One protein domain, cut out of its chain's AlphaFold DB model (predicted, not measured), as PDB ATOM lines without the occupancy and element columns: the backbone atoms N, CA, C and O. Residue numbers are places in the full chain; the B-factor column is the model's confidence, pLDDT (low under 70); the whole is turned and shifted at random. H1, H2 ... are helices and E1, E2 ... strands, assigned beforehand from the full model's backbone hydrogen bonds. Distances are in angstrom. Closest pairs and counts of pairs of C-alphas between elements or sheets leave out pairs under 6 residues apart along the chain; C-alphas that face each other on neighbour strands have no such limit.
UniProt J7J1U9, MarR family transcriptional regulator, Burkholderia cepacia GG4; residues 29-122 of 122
ATOM      1  N   LYS A  29     304.836 304.687 316.830       61.53
ATOM      2  CA  LYS A  29     304.542 304.393 315.420       61.53
ATOM      3  C   LYS A  29     303.180 303.712 315.227       61.53
ATOM      4  O   LYS A  29     302.697 303.667 314.097       61.53
ATOM      5  N   GLN A  30     302.563 303.194 316.294       69.88
ATOM      6  CA  GLN A  30     301.205 302.637 316.263       69.88
ATOM      7  C   GLN A  30     300.115 303.696 316.485       69.88
ATOM      8  O   GLN A  30     298.947 303.455 316.171       69.88
ATOM      9  N   THR A  31     300.482 304.888 316.962       73.19
ATOM     10  CA  THR A  31     299.541 305.981 317.192       73.19
ATOM     11  C   THR A  31     299.400 306.849 315.939       73.19
ATOM     12  O   THR A  31     300.340 307.509 315.490       73.19
ATOM     13  N   VAL A  32     298.186 306.875 315.380       77.12
ATOM     14  CA  VAL A  32     297.833 307.727 314.237       77.12
ATOM     15  C   VAL A  32     297.255 309.046 314.736       77.12
ATOM     16  O   VAL A  32     296.217 309.071 315.395       77.12
ATOM     17  N   VAL A  33     297.898 310.149 314.363       80.38
ATOM     18  CA  VAL A  33     297.408 311.506 314.614       80.38
ATOM     19  C   VAL A  33     296.540 311.941 313.438       80.38
ATOM     20  O   VAL A  33     296.920 311.796 312.274       80.38
ATOM     21  N   LEU A  34     295.353 312.470 313.740       84.62
ATOM     22  CA  LEU A  34     294.473 313.092 312.756       84.62
ATOM     23  C   LEU A  34     294.559 314.606 312.894       84.62
ATOM     24  O   LEU A  34     294.289 315.143 313.965       84.62
ATOM     25  N   THR A  35     294.870 315.288 311.799       85.75
ATOM     26  CA  THR A  35     294.912 316.755 311.742       85.75
ATOM     27  C   THR A  35     294.005 317.236 310.620       85.75
ATOM     28  O   THR A  35     293.902 316.578 309.581       85.75
ATOM     29  N   LEU A  36     293.325 318.366 310.811       88.75
ATOM     30  CA  LEU A  36     292.552 318.974 309.732       88.75
ATOM     31  C   LEU A  36     293.491 319.492 308.632       88.75
ATOM     32  O   LEU A  36     294.585 319.988 308.902       88.75
ATOM     33  N   THR A  37     293.071 319.359 307.378       92.25
ATOM     34  CA  THR A  37     293.670 320.105 306.259       92.25
ATOM     35  C   THR A  37     293.178 321.546 306.278       92.25
ATOM     36  O   THR A  37     292.253 321.861 307.015       92.25
ATOM     37  N   GLU A  38     293.742 322.424 305.453       91.06
ATOM     38  CA  GLU A  38     293.210 323.781 305.251       91.06
ATOM     39  C   GLU A  38     291.722 323.753 304.864       91.06
ATOM     40  O   GLU A  38     290.894 324.271 305.603       91.06
ATOM     41  N   ALA A  39     291.355 322.967 303.846       90.88
ATOM     42  CA  ALA A  39     289.954 322.743 303.479       90.88
ATOM     43  C   ALA A  39     289.097 322.180 304.635       90.88
ATOM     44  O   ALA A  39     287.898 322.440 304.718       90.88
ATOM     45  N   GLY A  40     289.697 321.389 305.531       92.00
ATOM     46  CA  GLY A  40     289.043 320.907 306.745       92.00
ATOM     47  C   GLY A  40     288.819 321.998 307.791       92.00
ATOM     48  O   GLY A  40     287.768 322.002 308.431       92.00
ATOM     49  N   HIS A  41     289.765 322.927 307.949       91.19
ATOM     50  CA  HIS A  41     289.598 324.105 308.799       91.19
ATOM     51  C   HIS A  41     288.524 325.032 308.226       91.19
ATOM     52  O   HIS A  41     287.633 325.431 308.969       91.19
ATOM     53  N   ASP A  42     288.527 325.287 306.917       93.00
ATOM     54  CA  ASP A  42     287.503 326.110 306.263       93.00
ATOM     55  C   ASP A  42     286.105 325.520 306.450       93.00
ATOM     56  O   ASP A  42     285.162 326.221 306.820       93.00
ATOM     57  N   ALA A  43     285.968 324.205 306.261       92.19
ATOM     58  CA  ALA A  43     284.712 323.509 306.503       92.19
ATOM     59  C   ALA A  43     284.279 323.588 307.977       92.19
ATOM     60  O   ALA A  43     283.097 323.782 308.264       92.19
ATOM     61  N   MET A  44     285.221 323.465 308.919       91.25
ATOM     62  CA  MET A  44     284.941 323.637 310.347       91.25
ATOM     63  C   MET A  44     284.426 325.050 310.640       91.25
ATOM     64  O   MET A  44     283.394 325.190 311.294       91.25
ATOM     65  N   GLN A  45     285.092 326.081 310.115       92.50
ATOM     66  CA  GLN A  45     284.698 327.477 310.305       92.50
ATOM     67  C   GLN A  45     283.320 327.770 309.706       92.50
ATOM     68  O   GLN A  45     282.498 328.409 310.356       92.50
ATOM     69  N   GLN A  46     283.008 327.232 308.524       94.69
ATOM     70  CA  GLN A  46     281.674 327.357 307.927       94.69
ATOM     71  C   GLN A  46     280.587 326.735 308.812       94.69
ATOM     72  O   GLN A  46     279.530 327.332 309.016       94.69
ATOM     73  N   VAL A  47     280.845 325.551 309.377       93.88
ATOM     74  CA  VAL A  47     279.902 324.891 310.292       93.88
ATOM     75  C   VAL A  47     279.730 325.691 311.586       93.88
ATOM     76  O   VAL A  47     278.599 325.840 312.052       93.88
ATOM     77  N   LEU A  48     280.812 326.214 312.169       94.19
ATOM     78  CA  LEU A  48     280.745 327.045 313.374       94.19
ATOM     79  C   LEU A  48     279.980 328.347 313.111       94.19
ATOM     80  O   LEU A  48     279.053 328.657 313.857       94.19
ATOM     81  N   ALA A  49     280.280 329.038 312.010       94.62
ATOM     82  CA  ALA A  49     279.593 330.261 311.610       94.62
ATOM     83  C   ALA A  49     278.090 330.030 311.391       94.62
ATOM     84  O   ALA A  49     277.268 330.766 311.934       94.62
ATOM     85  N   ALA A  50     277.714 328.971 310.664       95.88
ATOM     86  CA  ALA A  50     276.310 328.640 310.420       95.88
ATOM     87  C   ALA A  50     275.550 328.340 311.724       95.88
ATOM     88  O   ALA A  50     274.418 328.787 311.912       95.88
ATOM     89  N   ARG A  51     276.178 327.616 312.657       95.19
ATOM     90  CA  ARG A  51     275.582 327.310 313.965       95.19
ATOM     91  C   ARG A  51     275.462 328.544 314.849       95.19
ATOM     92  O   ARG A  51     274.418 328.733 315.467       95.19
ATOM     93  N   GLY A  52     276.502 329.374 314.891       94.25
ATOM     94  CA  GLY A  52     276.491 330.644 315.608       94.25
ATOM     95  C   GLY A  52     275.381 331.560 315.099       94.25
ATOM     96  O   GLY A  52     274.607 332.074 315.902       94.25
ATOM     97  N   ALA A  53     275.227 331.678 313.777       96.12
ATOM     98  CA  ALA A  53     274.161 332.461 313.157       96.12
ATOM     99  C   ALA A  53     272.761 331.935 313.512       96.12
ATOM    100  O   ALA A  53     271.895 332.721 313.886       96.12
ATOM    101  N   ALA A  54     272.545 330.616 313.456       95.56
ATOM    102  CA  ALA A  54     271.261 330.016 313.815       95.56
ATOM    103  C   ALA A  54     270.895 330.248 315.292       95.56
ATOM    104  O   ALA A  54     269.756 330.580 315.607       95.56
ATOM    105  N   ILE A  55     271.864 330.107 316.204       93.06
ATOM    106  CA  ILE A  55     271.650 330.384 317.632       93.06
ATOM    107  C   ILE A  55     271.376 331.875 317.844       93.06
ATOM    108  O   ILE A  55     270.427 332.211 318.545       93.06
ATOM    109  N   ALA A  56     272.161 332.756 317.219       93.81
ATOM    110  CA  ALA A  56     271.992 334.201 317.330       93.81
ATOM    111  C   ALA A  56     270.621 334.667 316.823       93.81
ATOM    112  O   ALA A  56     270.008 335.532 317.441       93.81
ATOM    113  N   ASP A  57     270.109 334.088 315.735       95.75
ATOM    114  CA  ASP A  57     268.783 334.436 315.220       95.75
ATOM    115  C   ASP A  57     267.659 334.054 316.197       95.75
ATOM    116  O   ASP A  57     266.736 334.837 316.428       95.75
ATOM    117  N   LEU A  58     267.777 332.894 316.849       92.88
ATOM    118  CA  LEU A  58     266.831 332.465 317.880       92.88
ATOM    119  C   LEU A  58     266.914 333.339 319.137       92.88
ATOM    120  O   LEU A  58     265.886 333.701 319.711       92.88
ATOM    121  N   THR A  59     268.124 333.695 319.570       94.44
ATOM    122  CA  THR A  59     268.335 334.415 320.832       94.44
ATOM    123  C   THR A  59     268.237 335.931 320.702       94.44
ATOM    124  O   THR A  59     268.051 336.593 321.717       94.44
ATOM    125  N   ARG A  60     268.255 336.515 319.491       95.88
ATOM    126  CA  ARG A  60     268.175 337.983 319.306       95.88
ATOM    127  C   ARG A  60     266.912 338.628 319.874       95.88
ATOM    128  O   ARG A  60     266.864 339.843 320.028       95.88
ATOM    129  N   ARG A  61     265.854 337.835 320.071       94.75
ATOM    130  CA  ARG A  61     264.564 338.294 320.605       94.75
ATOM    131  C   ARG A  61     264.538 338.331 322.131       94.75
ATOM    132  O   ARG A  61     263.569 338.831 322.691       94.75
ATOM    133  N   LEU A  62     265.557 337.773 322.783       96.62
ATOM    134  CA  LEU A  62     265.652 337.703 324.232       96.62
ATOM    135  C   LEU A  62     266.260 338.988 324.789       96.62
ATOM    136  O   LEU A  62     267.234 339.516 324.248       96.62
ATOM    137  N   THR A  63     265.711 339.475 325.900       97.12
ATOM    138  CA  THR A  63     266.351 340.542 326.676       97.12
ATOM    139  C   THR A  63     267.594 340.008 327.400       97.12
ATOM    140  O   THR A  63     267.728 338.792 327.587       97.12
ATOM    141  N   PRO A  64     268.507 340.884 327.861       95.44
ATOM    142  CA  PRO A  64     269.648 340.465 328.673       95.44
ATOM    143  C   PRO A  64     269.246 339.634 329.902       95.44
ATOM    144  O   PRO A  64     269.907 338.649 330.225       95.44
ATOM    145  N   GLU A  65     268.132 339.975 330.547       97.25
ATOM    146  CA  GLU A  65     267.600 339.266 331.715       97.25
ATOM    147  C   GLU A  65     267.098 337.867 331.340       97.25
ATOM    148  O   GLU A  65     267.395 336.898 332.036       97.25
ATOM    149  N   GLN A  66     266.392 337.734 330.213       97.25
ATOM    150  CA  GLN A  66     265.941 336.434 329.706       97.25
ATOM    151  C   GLN A  66     267.126 335.544 329.314       97.25
ATOM    152  O   GLN A  66     267.136 334.353 329.623       97.25
ATOM    153  N   CYS A  67     268.158 336.116 328.690       94.81
ATOM    154  CA  CYS A  67     269.412 335.414 328.420       94.81
ATOM    155  C   CYS A  67     270.083 334.936 329.716       94.81
ATOM    156  O   CYS A  67     270.520 333.786 329.793       94.81
ATOM    157  N   ALA A  68     270.127 335.784 330.748       94.19
ATOM    158  CA  ALA A  68     270.689 335.429 332.048       94.19
ATOM    159  C   ALA A  68     269.905 334.298 332.739       94.19
ATOM    160  O   ALA A  68     270.511 333.446 333.383       94.19
ATOM    161  N   GLN A  69     268.581 334.248 332.568       96.06
ATOM    162  CA  GLN A  69     267.730 333.166 333.077       96.06
ATOM    163  C   GLN A  69     267.871 331.862 332.280       96.06
ATOM    164  O   GLN A  69     267.806 330.777 332.856       96.06
ATOM    165  N   LEU A  70     268.082 331.949 330.965       95.25
ATOM    166  CA  LEU A  70     268.257 330.782 330.101       95.25
ATOM    167  C   LEU A  70     269.608 330.089 330.331       95.25
ATOM    168  O   LEU A  70     269.689 328.863 330.266       95.25
ATOM    169  N   MET A  71     270.655 330.860 330.629       92.44
ATOM    170  CA  MET A  71     272.014 330.348 330.819       92.44
ATOM    171  C   MET A  71     272.115 329.166 331.806       92.44
ATOM    172  O   MET A  71     272.601 328.112 331.392       92.44
ATOM    173  N   PRO A  72     271.625 329.248 333.063       94.56
ATOM    174  CA  PRO A  72     271.712 328.127 334.003       94.56
ATOM    175  C   PRO A  72     270.927 326.889 333.544       94.56
ATOM    176  O   PRO A  72     271.338 325.764 333.826       94.56
ATOM    177  N   ILE A  73     269.834 327.066 332.792       96.19
ATOM    178  CA  ILE A  73     269.073 325.947 332.214       96.19
ATOM    179  C   ILE A  73     269.929 325.241 331.158       96.19
ATOM    180  O   ILE A  73     270.056 324.017 331.180       96.19
ATOM    181  N   CYS A  74     270.569 325.995 330.261       94.12
ATOM    182  CA  CYS A  74     271.505 325.430 329.291       94.12
ATOM    183  C   CYS A  74     272.668 324.708 329.982       94.12
ATOM    184  O   CYS A  74     273.025 323.606 329.567       94.12
ATOM    185  N   GLU A  75     273.228 325.281 331.049       93.31
ATOM    186  CA  GLU A  75     274.296 324.641 331.819       93.31
ATOM    187  C   GLU A  75     273.854 323.305 332.429       93.31
ATOM    188  O   GLU A  75     274.589 322.317 332.339       93.31
ATOM    189  N   GLN A  76     272.647 323.252 332.998       94.69
ATOM    190  CA  GLN A  76     272.061 322.027 333.539       94.69
ATOM    191  C   GLN A  76     271.874 320.966 332.448       94.69
ATOM    192  O   GLN A  76     272.267 319.814 332.639       94.69
ATOM    193  N   LEU A  77     271.308 321.344 331.297       95.44
ATOM    194  CA  LEU A  77     271.074 320.423 330.181       95.44
ATOM    195  C   LEU A  77     272.388 319.883 329.604       95.44
ATOM    196  O   LEU A  77     272.507 318.684 329.363       95.44
ATOM    197  N   ILE A  78     273.397 320.740 329.425       94.62
ATOM    198  CA  ILE A  78     274.731 320.325 328.969       94.62
ATOM    199  C   ILE A  78     275.385 319.397 329.996       94.62
ATOM    200  O   ILE A  78     275.987 318.398 329.611       94.62
ATOM    201  N   GLY A  79     275.251 319.697 331.292       93.62
ATOM    202  CA  GLY A  79     275.751 318.838 332.365       93.62
ATOM    203  C   GLY A  79     275.109 317.449 332.354       93.62
ATOM    204  O   GLY A  79     275.816 316.458 332.490       93.62
ATOM    205  N   ALA A  80     273.797 317.371 332.120       94.50
ATOM    206  CA  ALA A  80     273.080 316.103 331.994       94.50
ATOM    207  C   ALA A  80     273.474 315.315 330.732       94.50
ATOM    208  O   ALA A  80     273.490 314.092 330.758       94.50
ATOM    209  N   LEU A  81     273.824 315.998 329.636       95.06
ATOM    210  CA  LEU A  81     274.357 315.353 328.430       95.06
ATOM    211  C   LEU A  81     275.798 314.852 328.596       95.06
ATOM    212  O   LEU A  81     276.247 314.054 327.782       95.06
ATOM    213  N   ALA A  82     276.535 315.346 329.590       94.50
ATOM    214  CA  ALA A  82     277.906 314.951 329.907       94.50
ATOM    215  C   ALA A  82     277.941 313.998 331.119       94.50
ATOM    216  O   ALA A  82     278.774 314.135 332.013       94.50
ATOM    217  N   ASP A  83     277.011 313.045 331.157       92.62
ATOM    218  CA  ASP A  83     276.773 312.094 332.250       92.62
ATOM    219  C   ASP A  83     277.806 310.964 332.364       92.62
ATOM    220  O   ASP A  83     277.819 310.250 333.365       92.62
ATOM    221  N   ASP A  84     278.716 310.826 331.404       93.44
ATOM    222  CA  ASP A  84     279.893 309.964 331.488       93.44
ATOM    223  C   ASP A  84     281.097 310.587 330.752       93.44
ATOM    224  O   ASP A  84     280.996 311.624 330.086       93.44
ATOM    225  N   MET A  85     282.268 309.954 330.873       92.44
ATOM    226  CA  MET A  85     283.506 310.433 330.246       92.44
ATOM    227  C   MET A  85     283.393 310.518 328.715       92.44
ATOM    228  O   MET A  85     283.880 311.471 328.102       92.44
ATOM    229  N   GLN A  86     282.769 309.530 328.072       93.38
ATOM    230  CA  GLN A  86     282.630 309.465 326.618       93.38
ATOM    231  C   GLN A  86     281.649 310.524 326.108       93.38
ATOM    232  O   GLN A  86     281.898 311.147 325.072       93.38
ATOM    233  N   ASN A  87     280.560 310.754 326.830       94.69
ATOM    234  CA  ASN A  87     279.547 311.744 326.511       94.69
ATOM    235  C   ASN A  87     280.078 313.157 326.745       94.69
ATOM    236  O   ASN A  87     279.908 313.998 325.863       94.69
ATOM    237  N   ALA A  88     280.862 313.396 327.800       94.50
ATOM    238  CA  ALA A  88     281.569 314.662 327.983       94.50
ATOM    239  C   ALA A  88     282.494 314.991 326.790       94.50
ATOM    240  O   ALA A  88     282.459 316.098 326.250       94.50
ATOM    241  N   ILE A  89     283.261 314.016 326.284       92.75
ATOM    242  CA  ILE A  89     284.092 314.212 325.079       92.75
ATOM    243  C   ILE A  89     283.222 314.484 323.842       92.75
ATOM    244  O   ILE A  89     283.541 315.349 323.022       92.75
ATOM    245  N   ARG A  90     282.119 313.744 323.674       93.75
ATOM    246  CA  ARG A  90     281.205 313.904 322.529       93.75
ATOM    247  C   ARG A  90     280.526 315.268 322.515       93.75
ATOM    248  O   ARG A  90     280.399 315.847 321.438       93.75
ATOM    249  N   VAL A  91     280.086 315.758 323.671       93.94
ATOM    250  CA  VAL A  91     279.475 317.083 323.830       93.94
ATOM    251  C   VAL A  91     280.511 318.162 323.537       93.94
ATOM    252  O   VAL A  91     280.248 319.027 322.705       93.94
ATOM    253  N   CYS A  92     281.713 318.052 324.111       92.50
ATOM    254  CA  CYS A  92     282.798 319.011 323.896       92.50
ATOM    255  C   CYS A  92     283.148 319.185 322.406       92.50
ATOM    256  O   CYS A  92     283.245 320.306 321.918       92.50
ATOM    257  N   ARG A  93     283.191 318.095 321.624       90.12
ATOM    258  CA  ARG A  93     283.439 318.144 320.163       90.12
ATOM    259  C   ARG A  93     282.356 318.853 319.347       90.12
ATOM    260  O   ARG A  93     282.543 319.081 318.153       90.12
ATOM    261  N   ARG A  94     281.200 319.137 319.949       89.62
ATOM    262  CA  ARG A  94     280.155 319.958 319.337       89.62
ATOM    263  C   ARG A  94     280.295 321.422 319.730       89.62
ATOM    264  O   ARG A  94     279.622 322.234 319.119       89.62
ATOM    265  N   CYS A  95     281.082 321.805 320.720       90.81
ATOM    266  CA  CYS A  95     281.212 323.209 321.099       90.81
ATOM    267  C   CYS A  95     282.070 323.991 320.092       90.81
ATOM    268  O   CYS A  95     282.805 323.408 319.296       90.81
ATOM    269  N   ASP A  96     281.937 325.316 320.116       91.38
ATOM    270  CA  ASP A  96     282.964 326.205 319.580       91.38
ATOM    271  C   ASP A  96     284.052 326.335 320.651       91.38
ATOM    272  O   ASP A  96     283.828 326.940 321.700       91.38
ATOM    273  N   GLU A  97     285.197 325.697 320.422       86.38
ATOM    274  CA  GLU A  97     286.305 325.676 321.378       86.38
ATOM    275  C   GLU A  97     286.911 327.069 321.584       86.38
ATOM    276  O   GLU A  97     287.280 327.408 322.706       86.38
ATOM    277  N   ALA A  98     286.933 327.915 320.546       87.56
ATOM    278  CA  ALA A  98     287.493 329.262 320.636       87.56
ATOM    279  C   ALA A  98     286.640 330.197 321.511       87.56
ATOM    280  O   ALA A  98     287.166 331.134 322.109       87.56
ATOM    281  N   ALA A  99     285.336 329.928 321.616       88.06
ATOM    282  CA  ALA A  99     284.404 330.673 322.462       88.06
ATOM    283  C   ALA A  99     284.204 330.049 323.861       88.06
ATOM    284  O   ALA A  99     283.460 330.592 324.681       88.06
ATOM    285  N   CYS A 100     284.819 328.897 324.148       90.94
ATOM    286  CA  CYS A 100     284.558 328.121 325.358       90.94
ATOM    287  C   CYS A 100     285.419 328.582 326.549       90.94
ATOM    288  O   CYS A 100     286.644 328.495 326.513       90.94
ATOM    289  N   ASP A 101     284.790 328.976 327.665       91.44
ATOM    290  CA  ASP A 101     285.490 329.109 328.951       91.44
ATOM    291  C   ASP A 101     285.515 327.758 329.678       91.44
ATOM    292  O   ASP A 101     284.570 327.379 330.382       91.44
ATOM    293  N   LEU A 102     286.630 327.037 329.540       90.69
ATOM    294  CA  LEU A 102     286.851 325.735 330.182       90.69
ATOM    295  C   LEU A 102     286.704 325.770 331.712       90.69
ATOM    296  O   LEU A 102     286.474 324.729 332.325       90.69
ATOM    297  N   ARG A 103     286.801 326.942 332.355       89.62
ATOM    298  CA  ARG A 103     286.593 327.072 333.808       89.62
ATOM    299  C   ARG A 103     285.120 326.978 334.204       89.62
ATOM    300  O   ARG A 103     284.824 326.581 335.328       89.62
ATOM    301  N   ARG A 104     284.205 327.343 333.301       89.75
ATOM    302  CA  ARG A 104     282.751 327.365 333.543       89.75
ATOM    303  C   ARG A 104     282.007 326.246 332.814       89.75
ATOM    304  O   ARG A 104     280.906 325.889 333.223       89.75
ATOM    305  N   CYS A 105     282.620 325.656 331.788       92.44
ATOM    306  CA  CYS A 105     282.023 324.611 330.963       92.44
ATOM    307  C   CYS A 105     281.527 323.403 331.796       92.44
ATOM    308  O   CYS A 105     282.333 322.717 332.437       92.44
ATOM    309  N   PRO A 106     280.216 323.080 331.760       94.25
ATOM    310  CA  PRO A 106     279.669 321.927 332.478       94.25
ATOM    311  C   PRO A 106     280.241 320.593 331.989       94.25
ATOM    312  O   PRO A 106     280.506 319.707 332.800       94.25
ATOM    313  N   SER A 107     280.484 320.467 330.680       95.06
ATOM    314  CA  SER A 107     281.047 319.254 330.080       95.06
ATOM    315  C   SER A 107     282.500 319.020 330.503       95.06
ATOM    316  O   SER A 107     282.877 317.886 330.782       95.06
ATOM    317  N   GLU A 108     283.312 320.077 330.587       94.62
ATOM    318  CA  GLU A 108     284.704 319.984 331.052       94.62
ATOM    319  C   GLU A 108     284.763 319.613 332.537       94.62
ATOM    320  O   GLU A 108     285.535 318.747 332.945       94.62
ATOM    321  N   ARG A 109     283.896 320.222 333.356       93.69
ATOM    322  CA  ARG A 109     283.775 319.881 334.777       93.69
ATOM    323  C   ARG A 109     283.413 318.407 334.974       93.69
ATOM    324  O   ARG A 109     284.020 317.748 335.816       93.69
ATOM    325  N   ALA A 110     282.467 317.889 334.188       93.44
ATOM    326  CA  ALA A 110     282.104 316.475 334.218       93.44
ATOM    327  C   ALA A 110     283.271 315.575 333.785       93.44
ATOM    328  O   ALA A 110     283.610 314.631 334.495       93.44
ATOM    329  N   TYR A 111     283.945 315.905 332.677       94.44
ATOM    330  CA  TYR A 111     285.116 315.163 332.204       94.44
ATOM    331  C   TYR A 111     286.207 315.055 333.278       94.44
ATOM    332  O   TYR A 111     286.662 313.954 333.586       94.44
ATOM    333  N   ARG A 112     286.584 316.180 333.901       94.06
ATOM    334  CA  ARG A 112     287.606 316.211 334.961       94.06
ATOM    335  C   ARG A 112     287.220 315.382 336.177       94.06
ATOM    336  O   ARG A 112     288.085 314.711 336.733       94.06
ATOM    337  N   ARG A 113     285.940 315.401 336.565       93.56
ATOM    338  CA  ARG A 113     285.431 314.540 337.639       93.56
ATOM    339  C   ARG A 113     285.685 313.065 337.312       93.56
ATOM    340  O   ARG A 113     286.290 312.374 338.120       93.56
ATOM    341  N   TYR A 114     285.307 312.614 336.115       93.38
ATOM    342  CA  TYR A 114     285.499 311.216 335.716       93.38
ATOM    343  C   TYR A 114     286.968 310.813 335.590       93.38
ATOM    344  O   TYR A 114     287.317 309.678 335.904       93.38
ATOM    345  N   VAL A 115     287.839 311.715 335.134       92.44
ATOM    346  CA  VAL A 115     289.285 311.449 335.104       92.44
ATOM    347  C   VAL A 115     289.818 311.255 336.523       92.44
ATOM    348  O   VAL A 115     290.457 310.240 336.782       92.44
ATOM    349  N   ALA A 116     289.482 312.156 337.449       91.88
ATOM    350  CA  ALA A 116     289.919 312.060 338.839       91.88
ATOM    351  C   ALA A 116     289.402 310.785 339.534       91.88
ATOM    352  O   ALA A 116     290.157 310.110 340.226       91.88
ATOM    353  N   GLU A 117     288.136 310.412 339.315       91.31
ATOM    354  CA  GLU A 117     287.552 309.172 339.849       91.31
ATOM    355  C   GLU A 117     288.269 307.920 339.319       91.31
ATOM    356  O   GLU A 117     288.519 306.980 340.074       91.31
ATOM    357  N   ARG A 118     288.647 307.911 338.034       88.56
ATOM    358  CA  ARG A 118     289.404 306.803 337.428       88.56
ATOM    359  C   ARG A 118     290.827 306.698 337.959       88.56
ATOM    360  O   ARG A 118     291.335 305.588 338.056       88.56
ATOM    361  N   GLU A 119     291.471 307.824 338.247       86.94
ATOM    362  CA  GLU A 119     292.825 307.862 338.810       86.94
ATOM    363  C   GLU A 119     292.838 307.469 340.292       86.94
ATOM    364  O   GLU A 119     293.772 306.812 340.734       86.94
ATOM    365  N   ALA A 120     291.794 307.821 341.048       83.00
ATOM    366  CA  ALA A 120     291.663 307.470 342.462       83.00
ATOM    367  C   ALA A 120     291.240 306.009 342.704       83.00
ATOM    368  O   ALA A 120     291.503 305.465 343.774       83.00
ATOM    369  N   GLY A 121     290.551 305.391 341.742       73.44
ATOM    370  CA  GLY A 121     290.140 303.984 341.797       73.44
ATOM    371  C   GLY A 121     291.137 302.997 341.177       73.44
ATOM    372  O   GLY A 121     290.789 301.822 341.039       73.44
ATOM    373  N   GLY A 122     292.309 303.477 340.744       51.75
ATOM    374  CA  GLY A 122     293.381 302.693 340.120       51.75
ATOM    375  C   GLY A 122     294.470 302.263 341.089       51.75
ATOM    376  O   GLY A 122     294.725 303.000 342.065       51.75
TER     377      GLY A 122
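This is residues 29 to 122 of the 122 residues of the protein "MarR family transcriptional regulator" of Burkholderia cepacia GG4 (UniProt J7J1U9). What shape do these atoms make? The strand E1 leads into the long helix H1, which makes an open V with H2; at the far end of H2, the short H3 folds back and H4 packs on both. What is it built of? The printed part has 94 residues, with one named strand and four named helices in the order E1, H1, H2, H3, H4, and is mostly helix. How compact is it? It is loose, with a radius of gyration of the C-alphas of 16.5 A, and flat, spanning 50 by 38 by 18 A.

Where does the first half run? E1 is residues 32 to 36, 13.2 A long, from C-alpha 32 at (297.833, 307.727, 314.237). H1 is residues 38 to 59, 31.2 A. What follows? H2 is residues 64 to 81, 25.6 A; H3 is 85 to 92, 10.7 A; H4 is 106 to 120, 21.3 A, ending at C-alpha 120 at (291.663, 307.470, 342.462).

What does E1 meet? It pairs with no named strand, and it and H1 meet only through their link. How do H1 and H2 stand? They are close but not clearly touching, C-alphas of Thr 59 and Cys 67 closest at 7.7 A, at a steep tilt of 54 degrees, opposite ways. What touches? H3 and H4 form a helical hairpin at a shallow tilt of 24 degrees, C-alphas of Ala 88 and Ser 107 closest at 5.1 A. H2, with residues 75 to 81 alone, touches H4, C-alphas of Gly 79 and Pro 106 closest at 5.0 A. Are the helix backbones complete? Every O i to N i+4 pair is within hydrogen-bond range in H1, H3 and H4, and 12 of 14 in H2.

How far does it reach? The two C-alphas farthest apart, of Lys 29 and Thr 63, are 53.8 A apart, and the printed part has no cut. Which link is long? H3 to H4, with 13 residues. Where is confidence low? Residues 29 to 30 and 122 are under 70.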